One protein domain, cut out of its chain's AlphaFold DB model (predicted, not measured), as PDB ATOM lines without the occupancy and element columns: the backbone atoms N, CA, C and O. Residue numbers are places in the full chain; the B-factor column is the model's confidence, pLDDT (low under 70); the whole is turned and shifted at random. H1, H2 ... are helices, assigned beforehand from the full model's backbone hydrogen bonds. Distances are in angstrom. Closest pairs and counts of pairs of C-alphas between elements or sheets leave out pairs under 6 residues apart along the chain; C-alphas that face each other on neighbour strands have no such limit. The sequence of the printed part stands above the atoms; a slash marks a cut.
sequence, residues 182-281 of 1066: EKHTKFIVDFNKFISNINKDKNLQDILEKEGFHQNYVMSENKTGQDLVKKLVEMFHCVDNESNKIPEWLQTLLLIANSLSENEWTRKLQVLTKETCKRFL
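What this domain is: This is residues 182 to 281 of the 1066 residues of an uncharacterized protein of Daphnia pulex (UniProt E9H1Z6). Four longer helices, H1, H5, H4 and H6, stand around a shared middle, mostly crossing one another, though H1 and H6 run nearly parallel; the short H2 turns across one end of H1, and the short H3 packs on H4 and H6. The link from H4 to H5 loops out to Glu 242, at one end of the longest span. The printed part has 100 residues with six named helices, H1 to H6 in chain order, and no named strand; the class is all helix. It is compact, with a radius of gyration of the C-alphas of 12.9 A, and spans 37 by 27 by 21 A.

How they stand to each other: H1, residues 182 to 198, touches H5, residues 248 to 259, closest at the C-alphas of Asp 190 and Leu 253, 5.4 A apart; they run opposite ways at a tilt of 37 degrees, only just steep. H1 only just touches H6, residues 267 to 280, with 3 pairs of C-alphas within 8 A, the closest those of Ile 195 and Phe 280 at 6.7 A; they run the same way at a shallow tilt of 14 degrees. H2, residues 202 to 210, is about perpendicular to H1, at 81 degrees, and close but not clearly touching it; their closest C-alphas, of Ile 198 and Leu 204, are 6.5 A apart. H3, residues 213 to 218, and H4, residues 225 to 237, form a helical hairpin at a steep tilt of 43 degrees; they only just touch, with 3 pairs of C-alphas within 8 A, closest at Tyr 217 and Leu 228, 5.7 A. H4 touches H6 with residues 225 to 228 alone; the closest C-alphas, of Gly 225 and Gln 270, are 4.2 A apart. H1 and H4 are apart. In each of the six helices every O i to N i+4 pair is within hydrogen-bond range.

Where its parts are: H1 begins at C-alpha 182, (-32.816, -13.084, -53.247), and is 24.3 A long. H2 has nine residues and H3 six. H4 begins at C-alpha 225, (-38.399, -0.403, -41.122), and is 18.4 A long; H5 is 16.6 A. H6, 19.8 A long, ends at C-alpha 280, (-50.251, -7.103, -38.387).

The domain as a whole: The C-alphas farthest apart, of Glu 242 and Lys 268, are 38.1 A apart. The printed part has no cut and no long link. The mean pLDDT of the printed part is 78.6; residue 211 and residues 237 to 246 are under 70.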
ATOM      1  N   GLU A 182     -32.934 -11.823 -53.997       83.69
ATOM      2  CA  GLU A 182     -32.816 -13.084 -53.247       83.69
ATOM      3  C   GLU A 182     -32.792 -12.852 -51.726       83.69
ATOM      4  O   GLU A 182     -33.553 -13.475 -50.977       83.69
ATOM      5  N   LYS A 183     -31.966 -11.904 -51.261       85.25
ATOM      6  CA  LYS A 183     -31.869 -11.548 -49.837       85.25
ATOM      7  C   LYS A 183     -33.169 -10.935 -49.325       85.25
ATOM      8  O   LYS A 183     -33.630 -11.304 -48.244       85.25
ATOM      9  N   HIS A 184     -33.779 -10.036 -50.100       89.25
ATOM     10  CA  HIS A 184     -35.053  -9.403 -49.744       89.25
ATOM     11  C   HIS A 184     -36.191 -10.413 -49.671       89.25
ATOM     12  O   HIS A 184     -36.944 -10.410 -48.702       89.25
ATOM     13  N   THR A 185     -36.277 -11.327 -50.639       86.44
ATOM     14  CA  THR A 185     -37.278 -12.403 -50.645       86.44
ATOM     15  C   THR A 185     -37.136 -13.280 -49.407       86.44
ATOM     16  O   THR A 185     -38.126 -13.562 -48.731       86.44
ATOM     17  N   LYS A 186     -35.901 -13.668 -49.061       87.31
ATOM     18  CA  LYS A 186     -35.628 -14.471 -47.866       87.31
ATOM     19  C   LYS A 186     -36.032 -13.738 -46.583       87.31
ATOM     20  O   LYS A 186     -36.728 -14.313 -45.748       87.31
ATOM     21  N   PHE A 187     -35.664 -12.460 -46.464       90.69
ATOM     22  CA  PHE A 187     -36.075 -11.616 -45.342       90.69
ATOM     23  C   PHE A 187     -37.602 -11.527 -45.225       90.69
ATOM     24  O   PHE A 187     -38.132 -11.754 -44.143       90.69
ATOM     25  N   ILE A 188     -38.317 -11.256 -46.323       90.00
ATOM     26  CA  ILE A 188     -39.782 -11.121 -46.335       90.00
ATOM     27  C   ILE A 188     -40.461 -12.406 -45.847       90.00
ATOM     28  O   ILE A 188     -41.380 -12.343 -45.027       90.00
ATOM     29  N   VAL A 189     -39.996 -13.572 -46.306       88.25
ATOM     30  CA  VAL A 189     -40.553 -14.871 -45.899       88.25
ATOM     31  C   VAL A 189     -40.362 -15.108 -44.401       88.25
ATOM     32  O   VAL A 189     -41.312 -15.488 -43.710       88.25
ATOM     33  N   ASP A 190     -39.162 -14.870 -43.873       87.88
ATOM     34  CA  ASP A 190     -38.879 -15.112 -42.454       87.88
ATOM     35  C   ASP A 190     -39.507 -14.049 -41.543       87.88
ATOM     36  O   ASP A 190     -40.004 -14.366 -40.459       87.88
ATOM     37  N   PHE A 191     -39.625 -12.813 -42.024       88.56
ATOM     38  CA  PHE A 191     -40.388 -11.762 -41.367       88.56
ATOM     39  C   PHE A 191     -41.887 -12.095 -41.312       88.56
ATOM     40  O   PHE A 191     -42.528 -11.939 -40.273       88.56
ATOM     41  N   ASN A 192     -42.453 -12.661 -42.379       88.44
ATOM     42  CA  ASN A 192     -43.839 -13.124 -42.378       88.44
ATOM     43  C   ASN A 192     -44.075 -14.293 -41.401       88.44
ATOM     44  O   ASN A 192     -45.109 -14.343 -40.722       88.44
ATOM     45  N   LYS A 193     -43.106 -15.213 -41.264       86.00
ATOM     46  CA  LYS A 193     -43.143 -16.262 -40.225       86.00
ATOM     47  C   LYS A 193     -43.126 -15.656 -38.823       86.00
ATOM     48  O   LYS A 193     -43.913 -16.085 -37.979       86.00
ATOM     49  N   PHE A 194     -42.283 -14.649 -38.588       85.88
ATOM     50  CA  PHE A 194     -42.255 -13.901 -37.330       85.88
ATOM     51  C   PHE A 194     -43.627 -13.295 -37.010       85.88
ATOM     52  O   PHE A 194     -44.205 -13.624 -35.976       85.88
ATOM     53  N   ILE A 195     -44.212 -12.515 -37.926       82.31
ATOM     54  CA  ILE A 195     -45.534 -11.883 -37.743       82.31
ATOM     55  C   ILE A 195     -46.643 -12.920 -37.482       82.31
ATOM     56  O   ILE A 195     -47.574 -12.697 -36.704       82.31
ATOM     57  N   SER A 196     -46.550 -14.092 -38.108       80.12
ATOM     58  CA  SER A 196     -47.536 -15.165 -37.940       80.12
ATOM     59  C   SER A 196     -47.495 -15.830 -36.561       80.12
ATOM     60  O   SER A 196     -48.537 -16.309 -36.094       80.12
ATOM     61  N   ASN A 197     -46.324 -15.852 -35.920       79.88
ATOM     62  CA  ASN A 197     -46.087 -16.540 -34.650       79.88
ATOM     63  C   ASN A 197     -46.052 -15.599 -33.444       79.88
ATOM     64  O   ASN A 197     -46.550 -15.978 -32.389       79.88
ATOM     65  N   ILE A 198     -45.562 -14.366 -33.601       77.44
ATOM     66  CA  ILE A 198     -45.466 -13.375 -32.517       77.44
ATOM     67  C   ILE A 198     -46.832 -13.104 -31.867       77.44
ATOM     68  O   ILE A 198     -46.950 -12.994 -30.652       77.44
ATOM     69  N   ASN A 199     -47.906 -13.125 -32.662       71.44
ATOM     70  CA  ASN A 199     -49.266 -12.903 -32.169       71.44
ATOM     71  C   ASN A 199     -49.864 -14.106 -31.411       71.44
ATOM     72  O   ASN A 199     -50.978 -14.001 -30.913       71.44
ATOM     73  N   LYS A 200     -49.162 -15.244 -31.353       73.00
ATOM     74  CA  LYS A 200     -49.573 -16.443 -30.603       73.00
ATOM     75  C   LYS A 200     -48.777 -16.630 -29.310       73.00
ATOM     76  O   LYS A 200     -49.149 -17.469 -28.501       73.00
ATOM     77  N   ASP A 201     -47.683 -15.893 -29.137       74.69
ATOM     78  CA  ASP A 201     -46.781 -16.027 -27.998       74.69
ATOM     79  C   ASP A 201     -47.017 -14.891 -26.995       74.69
ATOM     80  O   ASP A 201     -46.710 -13.725 -27.261       74.69
ATOM     81  N   LYS A 202     -47.580 -15.240 -25.835       73.56
ATOM     82  CA  LYS A 202     -47.915 -14.296 -24.763       73.56
ATOM     83  C   LYS A 202     -46.686 -13.561 -24.217       73.56
ATOM     84  O   LYS A 202     -46.732 -12.342 -24.061       73.56
ATOM     85  N   ASN A 203     -45.586 -14.279 -23.983       74.06
ATOM     86  CA  ASN A 203     -44.368 -13.717 -23.390       74.06
ATOM     87  C   ASN A 203     -43.731 -12.687 -24.323       74.06
ATOM     88  O   ASN A 203     -43.295 -11.620 -23.889       74.06
ATOM     89  N   LEU A 204     -43.700 -12.989 -25.622       74.25
ATOM     90  CA  LEU A 204     -43.153 -12.060 -26.605       74.25
ATOM     91  C   LEU A 204     -44.043 -10.823 -26.783       74.25
ATOM     92  O   LEU A 204     -43.519  -9.731 -26.994       74.25
ATOM     93  N   GLN A 205     -45.364 -10.950 -26.632       73.19
ATOM     94  CA  GLN A 205     -46.245  -9.780 -26.607       73.19
ATOM     95  C   GLN A 205     -46.017  -8.888 -25.389       73.19
ATOM     96  O   GLN A 205     -46.009  -7.670 -25.540       73.19
ATOM     97  N   ASP A 206     -45.795  -9.466 -24.204       72.00
ATOM     98  CA  ASP A 206     -45.492  -8.688 -22.992       72.00
ATOM     99  C   ASP A 206     -44.246  -7.818 -23.171       72.00
ATOM    100  O   ASP A 206     -44.200  -6.677 -22.708       72.00
ATOM    101  N   ILE A 207     -43.240  -8.338 -23.875       75.38
ATOM    102  CA  ILE A 207     -42.016  -7.596 -24.191       75.38
ATOM    103  C   ILE A 207     -42.325  -6.407 -25.111       75.38
ATOM    104  O   ILE A 207     -41.867  -5.295 -24.851       75.38
ATOM    105  N   LEU A 208     -43.133  -6.615 -26.157       74.81
ATOM    106  CA  LEU A 208     -43.504  -5.553 -27.099       74.81
ATOM    107  C   LEU A 208     -44.340  -4.445 -26.436       74.81
ATOM    108  O   LEU A 208     -44.183  -3.268 -26.769       74.81
ATOM    109  N   GLU A 209     -45.213  -4.802 -25.492       72.44
ATOM    110  CA  GLU A 209     -46.079  -3.853 -24.786       72.44
ATOM    111  C   GLU A 209     -45.319  -3.016 -23.746       72.44
ATOM    112  O   GLU A 209     -45.527  -1.802 -23.683       72.44
ATOM    113  N   LYS A 210     -44.408  -3.626 -22.968       71.19
ATOM    114  CA  LYS A 210     -43.658  -2.944 -21.890       71.19
ATOM    115  C   LYS A 210     -42.821  -1.760 -22.377       71.19
ATOM    116  O   LYS A 210     -42.747  -0.745 -21.695       71.19
ATOM    117  N   GLU A 211     -42.233  -1.867 -23.564       67.12
ATOM    118  CA  GLU A 211     -41.373  -0.824 -24.146       67.12
ATOM    119  C   GLU A 211     -42.158   0.210 -24.981       67.12
ATOM    120  O   GLU A 211     -41.575   1.089 -25.627       67.12
ATOM    121  N   GLY A 212     -43.494   0.101 -25.025       70.88
ATOM    122  CA  GLY A 212     -44.334   0.936 -25.886       70.88
ATOM    123  C   GLY A 212     -43.959   0.803 -27.365       70.88
ATOM    124  O   GLY A 212     -44.043   1.779 -28.113       70.88
ATOM    125  N   PHE A 213     -43.507  -0.385 -27.791       77.50
ATOM    126  CA  PHE A 213     -42.885  -0.608 -29.099       77.50
ATOM    127  C   PHE A 213     -43.776  -0.148 -30.258       77.50
ATOM    128  O   PHE A 213     -43.314   0.511 -31.191       77.50
ATOM    129  N   HIS A 214     -45.075  -0.444 -30.168       74.31
ATOM    130  CA  HIS A 214     -46.048  -0.050 -31.179       74.31
ATOM    131  C   HIS A 214     -46.113   1.480 -31.347       74.31
ATOM    132  O   HIS A 214     -45.976   1.985 -32.459       74.31
ATOM    133  N   GLN A 215     -46.216   2.234 -30.251       76.12
ATOM    134  CA  GLN A 215     -46.303   3.696 -30.307       76.12
ATOM    135  C   GLN A 215     -44.973   4.344 -30.720       76.12
ATOM    136  O   GLN A 215     -44.947   5.279 -31.517       76.12
ATOM    137  N   ASN A 216     -43.859   3.829 -30.196       76.25
ATOM    138  CA  ASN A 216     -42.542   4.456 -30.323       76.25
ATOM    139  C   ASN A 216     -41.827   4.127 -31.645       76.25
ATOM    140  O   ASN A 216     -41.005   4.924 -32.106       76.25
ATOM    141  N   TYR A 217     -42.125   2.973 -32.253       79.50
ATOM    142  CA  TYR A 217     -41.416   2.475 -33.438       79.50
ATOM    143  C   TYR A 217     -42.343   2.155 -34.609       79.50
ATOM    144  O   TYR A 217     -42.026   2.530 -35.734       79.50
ATOM    145  N   VAL A 218     -43.486   1.505 -34.368       78.88
ATOM    146  CA  VAL A 218     -44.404   1.108 -35.452       78.88
ATOM    147  C   VAL A 218     -45.178   2.314 -35.991       78.88
ATOM    148  O   VAL A 218     -45.206   2.541 -37.199       78.88
ATOM    149  N   MET A 219     -45.748   3.126 -35.098       77.69
ATOM    150  CA  MET A 219     -46.541   4.313 -35.451       77.69
ATOM    151  C   MET A 219     -45.698   5.577 -35.666       77.69
ATOM    152  O   MET A 219     -46.204   6.578 -36.166       77.69
ATOM    153  N   SER A 220     -44.412   5.552 -35.309       77.25
ATOM    154  CA  SER A 220     -43.529   6.715 -35.418       77.25
ATOM    155  C   SER A 220     -43.140   6.992 -36.867       77.25
ATOM    156  O   SER A 220     -42.462   6.185 -37.505       77.25
ATOM    157  N   GLU A 221     -43.512   8.155 -37.398       72.69
ATOM    158  CA  GLU A 221     -43.163   8.566 -38.767       72.69
ATOM    159  C   GLU A 221     -41.647   8.687 -38.973       72.69
ATOM    160  O   GLU A 221     -41.139   8.308 -40.025       72.69
ATOM    161  N   ASN A 222     -40.912   9.082 -37.928       76.44
ATOM    162  CA  ASN A 222     -39.462   9.299 -37.960       76.44
ATOM    163  C   ASN A 222     -38.623   8.011 -37.939       76.44
ATOM    164  O   ASN A 222     -37.397   8.085 -38.026       76.44
ATOM    165  N   LYS A 223     -39.244   6.841 -37.746       83.19
ATOM    166  CA  LYS A 223     -38.547   5.549 -37.679       83.19
ATOM    167  C   LYS A 223     -38.701   4.768 -38.977       83.19
ATOM    168  O   LYS A 223     -39.789   4.706 -39.557       83.19
ATOM    169  N   THR A 224     -37.605   4.157 -39.414       84.88
ATOM    170  CA  THR A 224     -37.560   3.303 -40.605       84.88
ATOM    171  C   THR A 224     -37.919   1.852 -40.272       84.88
ATOM    172  O   THR A 224     -37.879   1.434 -39.113       84.88
ATOM    173  N   GLY A 225     -38.232   1.047 -41.295       82.38
ATOM    174  CA  GLY A 225     -38.399  -0.403 -41.122       82.38
ATOM    175  C   GLY A 225     -37.140  -1.078 -40.558       82.38
ATOM    176  O   GLY A 225     -37.243  -2.002 -39.755       82.38
ATOM    177  N   GLN A 226     -35.956  -0.559 -40.899       86.56
ATOM    178  CA  GLN A 226     -34.682  -1.025 -40.355       86.56
ATOM    179  C   GLN A 226     -34.548  -0.712 -38.857       86.56
ATOM    180  O   GLN A 226     -34.199  -1.602 -38.084       86.56
ATOM    181  N   ASP A 227     -34.863   0.518 -38.427       84.69
ATOM    182  CA  ASP A 227     -34.833   0.905 -37.004       84.69
ATOM    183  C   ASP A 227     -35.761   0.027 -36.164       84.69
ATOM    184  O   ASP A 227     -35.418  -0.385 -35.053       84.69
ATOM    185  N   LEU A 228     -36.943  -0.262 -36.711       84.88
ATOM    186  CA  LEU A 228     -37.949  -1.116 -36.098       84.88
ATOM    187  C   LEU A 228     -37.399  -2.531 -35.894       84.88
ATOM    188  O   LEU A 228     -37.449  -3.053 -34.780       84.88
ATOM    189  N   VAL A 229     -36.838  -3.141 -36.943       85.12
ATOM    190  CA  VAL A 229     -36.274  -4.498 -36.866       85.12
ATOM    191  C   VAL A 229     -35.052  -4.542 -35.957       85.12
ATOM    192  O   VAL A 229     -34.936  -5.463 -35.152       85.12
ATOM    193  N   LYS A 230     -34.185  -3.527 -35.991       83.38
ATOM    194  CA  LYS A 230     -33.051  -3.418 -35.068       83.38
ATOM    195  C   LYS A 230     -33.514  -3.359 -33.613       83.38
ATOM    196  O   LYS A 230     -32.957  -4.051 -32.767       83.38
ATOM    197  N   LYS A 231     -34.570  -2.599 -33.315       83.88
ATOM    198  CA  LYS A 231     -35.121  -2.560 -31.958       83.88
ATOM    199  C   LYS A 231     -35.762  -3.892 -31.556       83.88
ATOM    200  O   LYS A 231     -35.600  -4.295 -30.409       83.88
ATOM    201  N   LEU A 232     -36.437  -4.599 -32.472       80.06
ATOM    202  CA  LEU A 232     -36.901  -5.974 -32.216       80.06
ATOM    203  C   LEU A 232     -35.721  -6.881 -31.846       80.06
ATOM    204  O   LEU A 232     -35.785  -7.580 -30.839       80.06
ATOM    205  N   VAL A 233     -34.630  -6.817 -32.614       75.38
ATOM    206  CA  VAL A 233     -33.395  -7.576 -32.361       75.38
ATOM    207  C   VAL A 233     -32.834  -7.276 -30.968       75.38
ATOM    208  O   VAL A 233     -32.553  -8.202 -30.212       75.38
ATOM    209  N   GLU A 234     -32.725  -6.000 -30.596       75.62
ATOM    210  CA  GLU A 234     -32.243  -5.574 -29.276       75.62
ATOM    211  C   GLU A 234     -33.140  -6.077 -28.134       75.62
ATOM    212  O   GLU A 234     -32.637  -6.629 -27.157       75.62
ATOM    213  N   MET A 235     -34.463  -5.926 -28.260       75.56
ATOM    214  CA  MET A 235     -35.411  -6.347 -27.220       75.56
ATOM    215  C   MET A 235     -35.345  -7.853 -26.962       75.56
ATOM    216  O   MET A 235     -35.384  -8.271 -25.808       75.56
ATOM    217  N   PHE A 236     -35.218  -8.666 -28.015       72.06
ATOM    218  CA  PHE A 236     -35.204 -10.123 -27.879       72.06
ATOM    219  C   PHE A 236     -33.825 -10.709 -27.550       72.06
ATOM    220  O   PHE A 236     -33.766 -11.808 -27.007       72.06
ATOM    221  N   HIS A 237     -32.729  -9.978 -27.784       65.31
ATOM    222  CA  HIS A 237     -31.405 -10.357 -27.273       65.31
ATOM    223  C   HIS A 237     -31.262 -10.172 -25.753       65.31
ATOM    224  O   HIS A 237     -30.441 -10.842 -25.137       65.31
ATOM    225  N   CYS A 238     -32.054  -9.301 -25.120       53.59
ATOM    226  CA  CYS A 238     -31.983  -9.061 -23.671       53.59
ATOM    227  C   CYS A 238     -32.752 -10.084 -22.806       53.59
ATOM    228  O   CYS A 238     -32.665 -10.020 -21.582       53.59
ATOM    229  N   VAL A 239     -33.495 -11.023 -23.404       55.16
ATOM    230  CA  VAL A 239     -34.361 -11.996 -22.691       55.16
ATOM    231  C   VAL A 239     -33.584 -13.239 -22.213       55.16
ATOM    232  O   VAL A 239     -34.152 -14.133 -21.591       55.16
ATOM    233  N   ASP A 240     -32.272 -13.286 -22.440       47.09
ATOM    234  CA  ASP A 240     -31.412 -14.471 -22.289       47.09
ATOM    235  C   ASP A 240     -31.222 -15.030 -20.863       47.09
ATOM    236  O   ASP A 240     -30.495 -16.009 -20.703       47.09
ATOM    237  N   ASN A 241     -31.838 -14.482 -19.810       45.94
ATOM    238  CA  ASN A 241     -31.368 -14.813 -18.461       45.94
ATOM    239  C   ASN A 241     -32.029 -15.977 -17.727       45.94
ATOM    240  O   ASN A 241     -31.324 -16.564 -16.916       45.94
ATOM    241  N   GLU A 242     -33.264 -16.412 -17.997       45.69
ATOM    242  CA  GLU A 242     -33.796 -17.601 -17.299       45.69
ATOM    243  C   GLU A 242     -34.719 -18.450 -18.200       45.69
ATOM    244  O   GLU A 242     -35.895 -18.167 -18.399       45.69
ATOM    245  N   SER A 243     -34.171 -19.553 -18.728       47.00
ATOM    246  CA  SER A 243     -34.853 -20.753 -19.273       47.00
ATOM    247  C   SER A 243     -35.563 -20.736 -20.647       47.00
ATOM    248  O   SER A 243     -35.805 -21.820 -21.180       47.00
ATOM    249  N   ASN A 244     -35.823 -19.596 -21.300       50.88
ATOM    250  CA  ASN A 244     -36.522 -19.597 -22.600       50.88
ATOM    251  C   ASN A 244     -35.564 -19.649 -23.803       50.88
ATOM    252  O   ASN A 244     -34.939 -18.657 -24.167       50.88
ATOM    253  N   LYS A 245     -35.481 -20.804 -24.480       62.78
ATOM    254  CA  LYS A 245     -34.831 -20.910 -25.799       62.78
ATOM    255  C   LYS A 245     -35.527 -19.961 -26.784       62.78
ATOM    256  O   LYS A 245     -36.703 -20.159 -27.078       62.78
ATOM    257  N   ILE A 246     -34.797 -18.980 -27.323       68.38
ATOM    258  CA  ILE A 246     -35.273 -18.109 -28.410       68.38
ATOM    259  C   ILE A 246     -35.838 -18.996 -29.537       68.38
ATOM    260  O   ILE A 246     -35.108 -19.874 -30.011       68.38
ATOM    261  N   PRO A 247     -37.090 -18.797 -29.986       75.75
ATOM    262  CA  PRO A 247     -37.682 -19.635 -31.024       75.75
ATOM    263  C   PRO A 247     -36.882 -19.613 -32.335       75.75
ATOM    264  O   PRO A 247     -36.391 -18.568 -32.756       75.75
ATOM    265  N   GLU A 248     -36.795 -20.752 -33.027       79.69
ATOM    266  CA  GLU A 248     -36.014 -20.904 -34.271       79.69
ATOM    267  C   GLU A 248     -36.421 -19.896 -35.363       79.69
ATOM    268  O   GLU A 248     -35.573 -19.319 -36.047       79.69
ATOM    269  N   TRP A 249     -37.723 -19.621 -35.494       81.38
ATOM    270  CA  TRP A 249     -38.244 -18.633 -36.445       81.38
ATOM    271  C   TRP A 249     -37.803 -17.203 -36.115       81.38
ATOM    272  O   TRP A 249     -37.597 -16.405 -37.026       81.38
ATOM    273  N   LEU A 250     -37.621 -16.884 -34.830       79.94
ATOM    274  CA  LEU A 250     -37.097 -15.596 -34.392       79.94
ATOM    275  C   LEU A 250     -35.594 -15.532 -34.674       79.94
ATOM    276  O   LEU A 250     -35.149 -14.590 -35.316       79.94
ATOM    277  N   GLN A 251     -34.827 -16.568 -34.313       79.56
ATOM    278  CA  GLN A 251     -33.386 -16.641 -34.613       79.56
ATOM    279  C   GLN A 251     -33.092 -16.474 -36.109       79.56
ATOM    280  O   GLN A 251     -32.184 -15.737 -36.487       79.56
ATOM    281  N   THR A 252     -33.889 -17.118 -36.965       82.38
ATOM    282  CA  THR A 252     -33.732 -17.040 -38.424       82.38
ATOM    283  C   THR A 252     -33.948 -15.613 -38.936       82.38
ATOM    284  O   THR A 252     -33.135 -15.116 -39.717       82.38
ATOM    285  N   LEU A 253     -34.987 -14.921 -38.445       84.75
ATOM    286  CA  LEU A 253     -35.220 -13.513 -38.771       84.75
ATOM    287  C   LEU A 253     -34.053 -12.628 -38.309       84.75
ATOM    288  O   LEU A 253     -33.583 -11.799 -39.086       84.75
ATOM    289  N   LEU A 254     -33.573 -12.817 -37.074       80.88
ATOM    290  CA  LEU A 254     -32.459 -12.042 -36.513       80.88
ATOM    291  C   LEU A 254     -31.184 -12.200 -37.353       80.88
ATOM    292  O   LEU A 254     -30.529 -11.213 -37.684       80.88
ATOM    293  N   LEU A 255     -30.853 -13.434 -37.746       83.38
ATOM    294  CA  LEU A 255     -29.682 -13.731 -38.576       83.38
ATOM    295  C   LEU A 255     -29.752 -13.040 -39.942       83.38
ATOM    296  O   LEU A 255     -28.758 -12.477 -40.399       83.38
ATOM    297  N   ILE A 256     -30.918 -13.059 -40.591       85.88
ATOM    298  CA  ILE A 256     -31.080 -12.455 -41.918       85.88
ATOM    299  C   ILE A 256     -31.112 -10.934 -41.825       85.88
ATOM    300  O   ILE A 256     -30.431 -10.283 -42.616       85.88
ATOM    301  N   ALA A 257     -31.818 -10.370 -40.843       85.50
ATOM    302  CA  ALA A 257     -31.838  -8.929 -40.612       85.50
ATOM    303  C   ALA A 257     -30.427  -8.361 -40.376       85.50
ATOM    304  O   ALA A 257     -30.086  -7.328 -40.945       85.50
ATOM    305  N   ASN A 258     -29.589  -9.070 -39.609       83.00
ATOM    306  CA  ASN A 258     -28.197  -8.683 -39.353       83.00
ATOM    307  C   ASN A 258     -27.263  -8.897 -40.559       83.00
ATOM    308  O   ASN A 258     -26.170  -8.335 -40.591       83.00
ATOM    309  N   SER A 259     -27.667  -9.712 -41.540       83.94
ATOM    310  CA  SER A 259     -26.903  -9.938 -42.776       83.94
ATOM    311  C   SER A 259     -27.167  -8.899 -43.869       83.94
ATOM    312  O   SER A 259     -26.416  -8.860 -44.847       83.94
ATOM    313  N   LEU A 260     -28.213  -8.078 -43.710       86.00
ATOM    314  CA  LEU A 260     -28.505  -6.943 -44.582       86.00
ATOM    315  C   LEU A 260     -27.648  -5.742 -44.170       86.00
ATOM    316  O   LEU A 260     -27.761  -5.250 -43.046       86.00
ATOM    317  N   SER A 261     -26.810  -5.242 -45.077       82.69
ATOM    318  CA  SER A 261     -26.073  -3.992 -44.849       82.69
ATOM    319  C   SER A 261     -26.979  -2.757 -44.984       82.69
ATOM    320  O   SER A 261     -28.087  -2.836 -45.508       82.69
ATOM    321  N   GLU A 262     -26.524  -1.584 -44.521       79.56
ATOM    322  CA  GLU A 262     -27.333  -0.346 -44.551       79.56
ATOM    323  C   GLU A 262     -27.838   0.021 -45.956       79.56
ATOM    324  O   GLU A 262     -28.970   0.467 -46.111       79.56
ATOM    325  N   ASN A 263     -27.035  -0.219 -46.992       81.56
ATOM    326  CA  ASN A 263     -27.417   0.000 -48.389       81.56
ATOM    327  C   ASN A 263     -28.386  -1.061 -48.946       81.56
ATOM    328  O   ASN A 263     -29.044  -0.800 -49.949       81.56
ATOM    329  N   GLU A 264     -28.490  -2.235 -48.316       86.06
ATOM    330  CA  GLU A 264     -29.411  -3.305 -48.721       86.06
ATOM    331  C   GLU A 264     -30.823  -3.090 -48.154       86.06
ATOM    332  O   GLU A 264     -31.785  -3.657 -48.672       86.06
ATOM    333  N   TRP A 265     -30.986  -2.228 -47.146       87.50
ATOM    334  CA  TRP A 265     -32.290  -1.751 -46.685       87.50
ATOM    335  C   TRP A 265     -32.862  -0.712 -47.654       87.50
ATOM    336  O   TRP A 265     -32.870   0.487 -47.381       87.50
ATOM    337  N   THR A 266     -33.367  -1.164 -48.801       88.19
ATOM    338  CA  THR A 266     -33.978  -0.272 -49.797       88.19
ATOM    339  C   THR A 266     -35.231   0.412 -49.247       88.19
ATOM    340  O   THR A 266     -35.920  -0.118 -48.370       88.19
ATOM    341  N   ARG A 267     -35.580   1.584 -49.797       86.56
ATOM    342  CA  ARG A 267     -36.803   2.321 -49.427       86.56
ATOM    343  C   ARG A 267     -38.045   1.422 -49.481       86.56
ATOM    344  O   ARG A 267     -38.826   1.409 -48.535       86.56
ATOM    345  N   LYS A 268     -38.177   0.629 -50.549       88.44
ATOM    346  CA  LYS A 268     -39.275  -0.327 -50.759       88.44
ATOM    347  C   LYS A 268     -39.370  -1.346 -49.622       88.44
ATOM    348  O   LYS A 268     -40.439  -1.519 -49.041       88.44
ATOM    349  N   LEU A 269     -38.246  -1.967 -49.252       89.44
ATOM    350  CA  LEU A 269     -38.203  -2.949 -48.169       89.44
ATOM    351  C   LEU A 269     -38.537  -2.321 -46.809       89.44
ATOM    352  O   LEU A 269     -39.285  -2.908 -46.025       89.44
ATOM    353  N   GLN A 270     -38.011  -1.125 -46.532       89.62
ATOM    354  CA  GLN A 270     -38.281  -0.411 -45.282       89.62
ATOM    355  C   GLN A 270     -39.769  -0.070 -45.127       89.62
ATOM    356  O   GLN A 270     -40.337  -0.315 -44.061       89.62
ATOM    357  N   VAL A 271     -40.399   0.459 -46.184       88.75
ATOM    358  CA  VAL A 271     -41.827   0.816 -46.191       88.75
ATOM    359  C   VAL A 271     -42.693  -0.434 -46.052       88.75
ATOM    360  O   VAL A 271     -43.534  -0.481 -45.157       88.75
ATOM    361  N   LEU A 272     -42.428  -1.488 -46.835       89.75
ATOM    362  CA  LEU A 272     -43.165  -2.751 -46.730       89.75
ATOM    363  C   LEU A 272     -43.079  -3.333 -45.312       89.75
ATOM    364  O   LEU A 272     -44.098  -3.726 -44.745       89.75
ATOM    365  N   THR A 273     -41.881  -3.363 -44.723       88.81
ATOM    366  CA  THR A 273     -41.658  -3.876 -43.359       88.81
ATOM    367  C   THR A 273     -42.470  -3.081 -42.340       88.81
ATOM    368  O   THR A 273     -43.181  -3.665 -41.521       88.81
ATOM    369  N   LYS A 274     -42.415  -1.746 -42.418       88.38
ATOM    370  CA  LYS A 274     -43.124  -0.853 -41.501       88.38
ATOM    371  C   LYS A 274     -44.640  -0.995 -41.619       88.38
ATOM    372  O   LYS A 274     -45.303  -1.184 -40.603       88.38
ATOM    373  N   GLU A 275     -45.183  -0.979 -42.833       87.25
ATOM    374  CA  GLU A 275     -46.628  -1.105 -43.069       87.25
ATOM    375  C   GLU A 275     -47.157  -2.500 -42.712       87.25
ATOM    376  O   GLU A 275     -48.246  -2.639 -42.153       87.25
ATOM    377  N   THR A 276     -46.360  -3.547 -42.945       86.12
ATOM    378  CA  THR A 276     -46.671  -4.906 -42.473       86.12
ATOM    379  C   THR A 276     -46.724  -4.939 -40.943       86.12
ATOM    380  O   THR A 276     -47.685  -5.448 -40.367       86.12
ATOM    381  N   CYS A 277     -45.743  -4.346 -40.256       82.56
ATOM    382  CA  CYS A 277     -45.771  -4.210 -38.800       82.56
ATOM    383  C   CYS A 277     -46.997  -3.431 -38.321       82.56
ATOM    384  O   CYS A 277     -47.703  -3.913 -37.444       82.56
ATOM    385  N   LYS A 278     -47.283  -2.270 -38.912       81.94
ATOM    386  CA  LYS A 278     -48.421  -1.421 -38.546       81.94
ATOM    387  C   LYS A 278     -49.754  -2.158 -38.630       81.94
ATOM    388  O   LYS A 278     -50.592  -2.014 -37.746       81.94
ATOM    389  N   ARG A 279     -49.937  -2.983 -39.664       78.94
ATOM    390  CA  ARG A 279     -51.193  -3.710 -39.895       78.94
ATOM    391  C   ARG A 279     -51.313  -5.007 -39.102       78.94
ATOM    392  O   ARG A 279     -52.421  -5.360 -38.680       78.94
ATOM    393  N   PHE A 280     -50.212  -5.738 -38.922       76.31
ATOM    394  CA  PHE A 280     -50.251  -7.103 -38.387       76.31
ATOM    395  C   PHE A 280     -49.678  -7.269 -36.985       76.31
ATOM    396  O   PHE A 280     -50.102  -8.207 -36.301       76.31
ATOM    397  N   LEU A 281     -48.763  -6.402 -36.536       74.00
ATOM    398  CA  LEU A 281     -48.429  -6.359 -35.114       74.00
ATOM    399  C   LEU A 281     -49.617  -5.780 -34.360       74.00
ATOM    400  O   LEU A 281     -50.258  -4.831 -34.806       74.00
TER     401      LEU A 281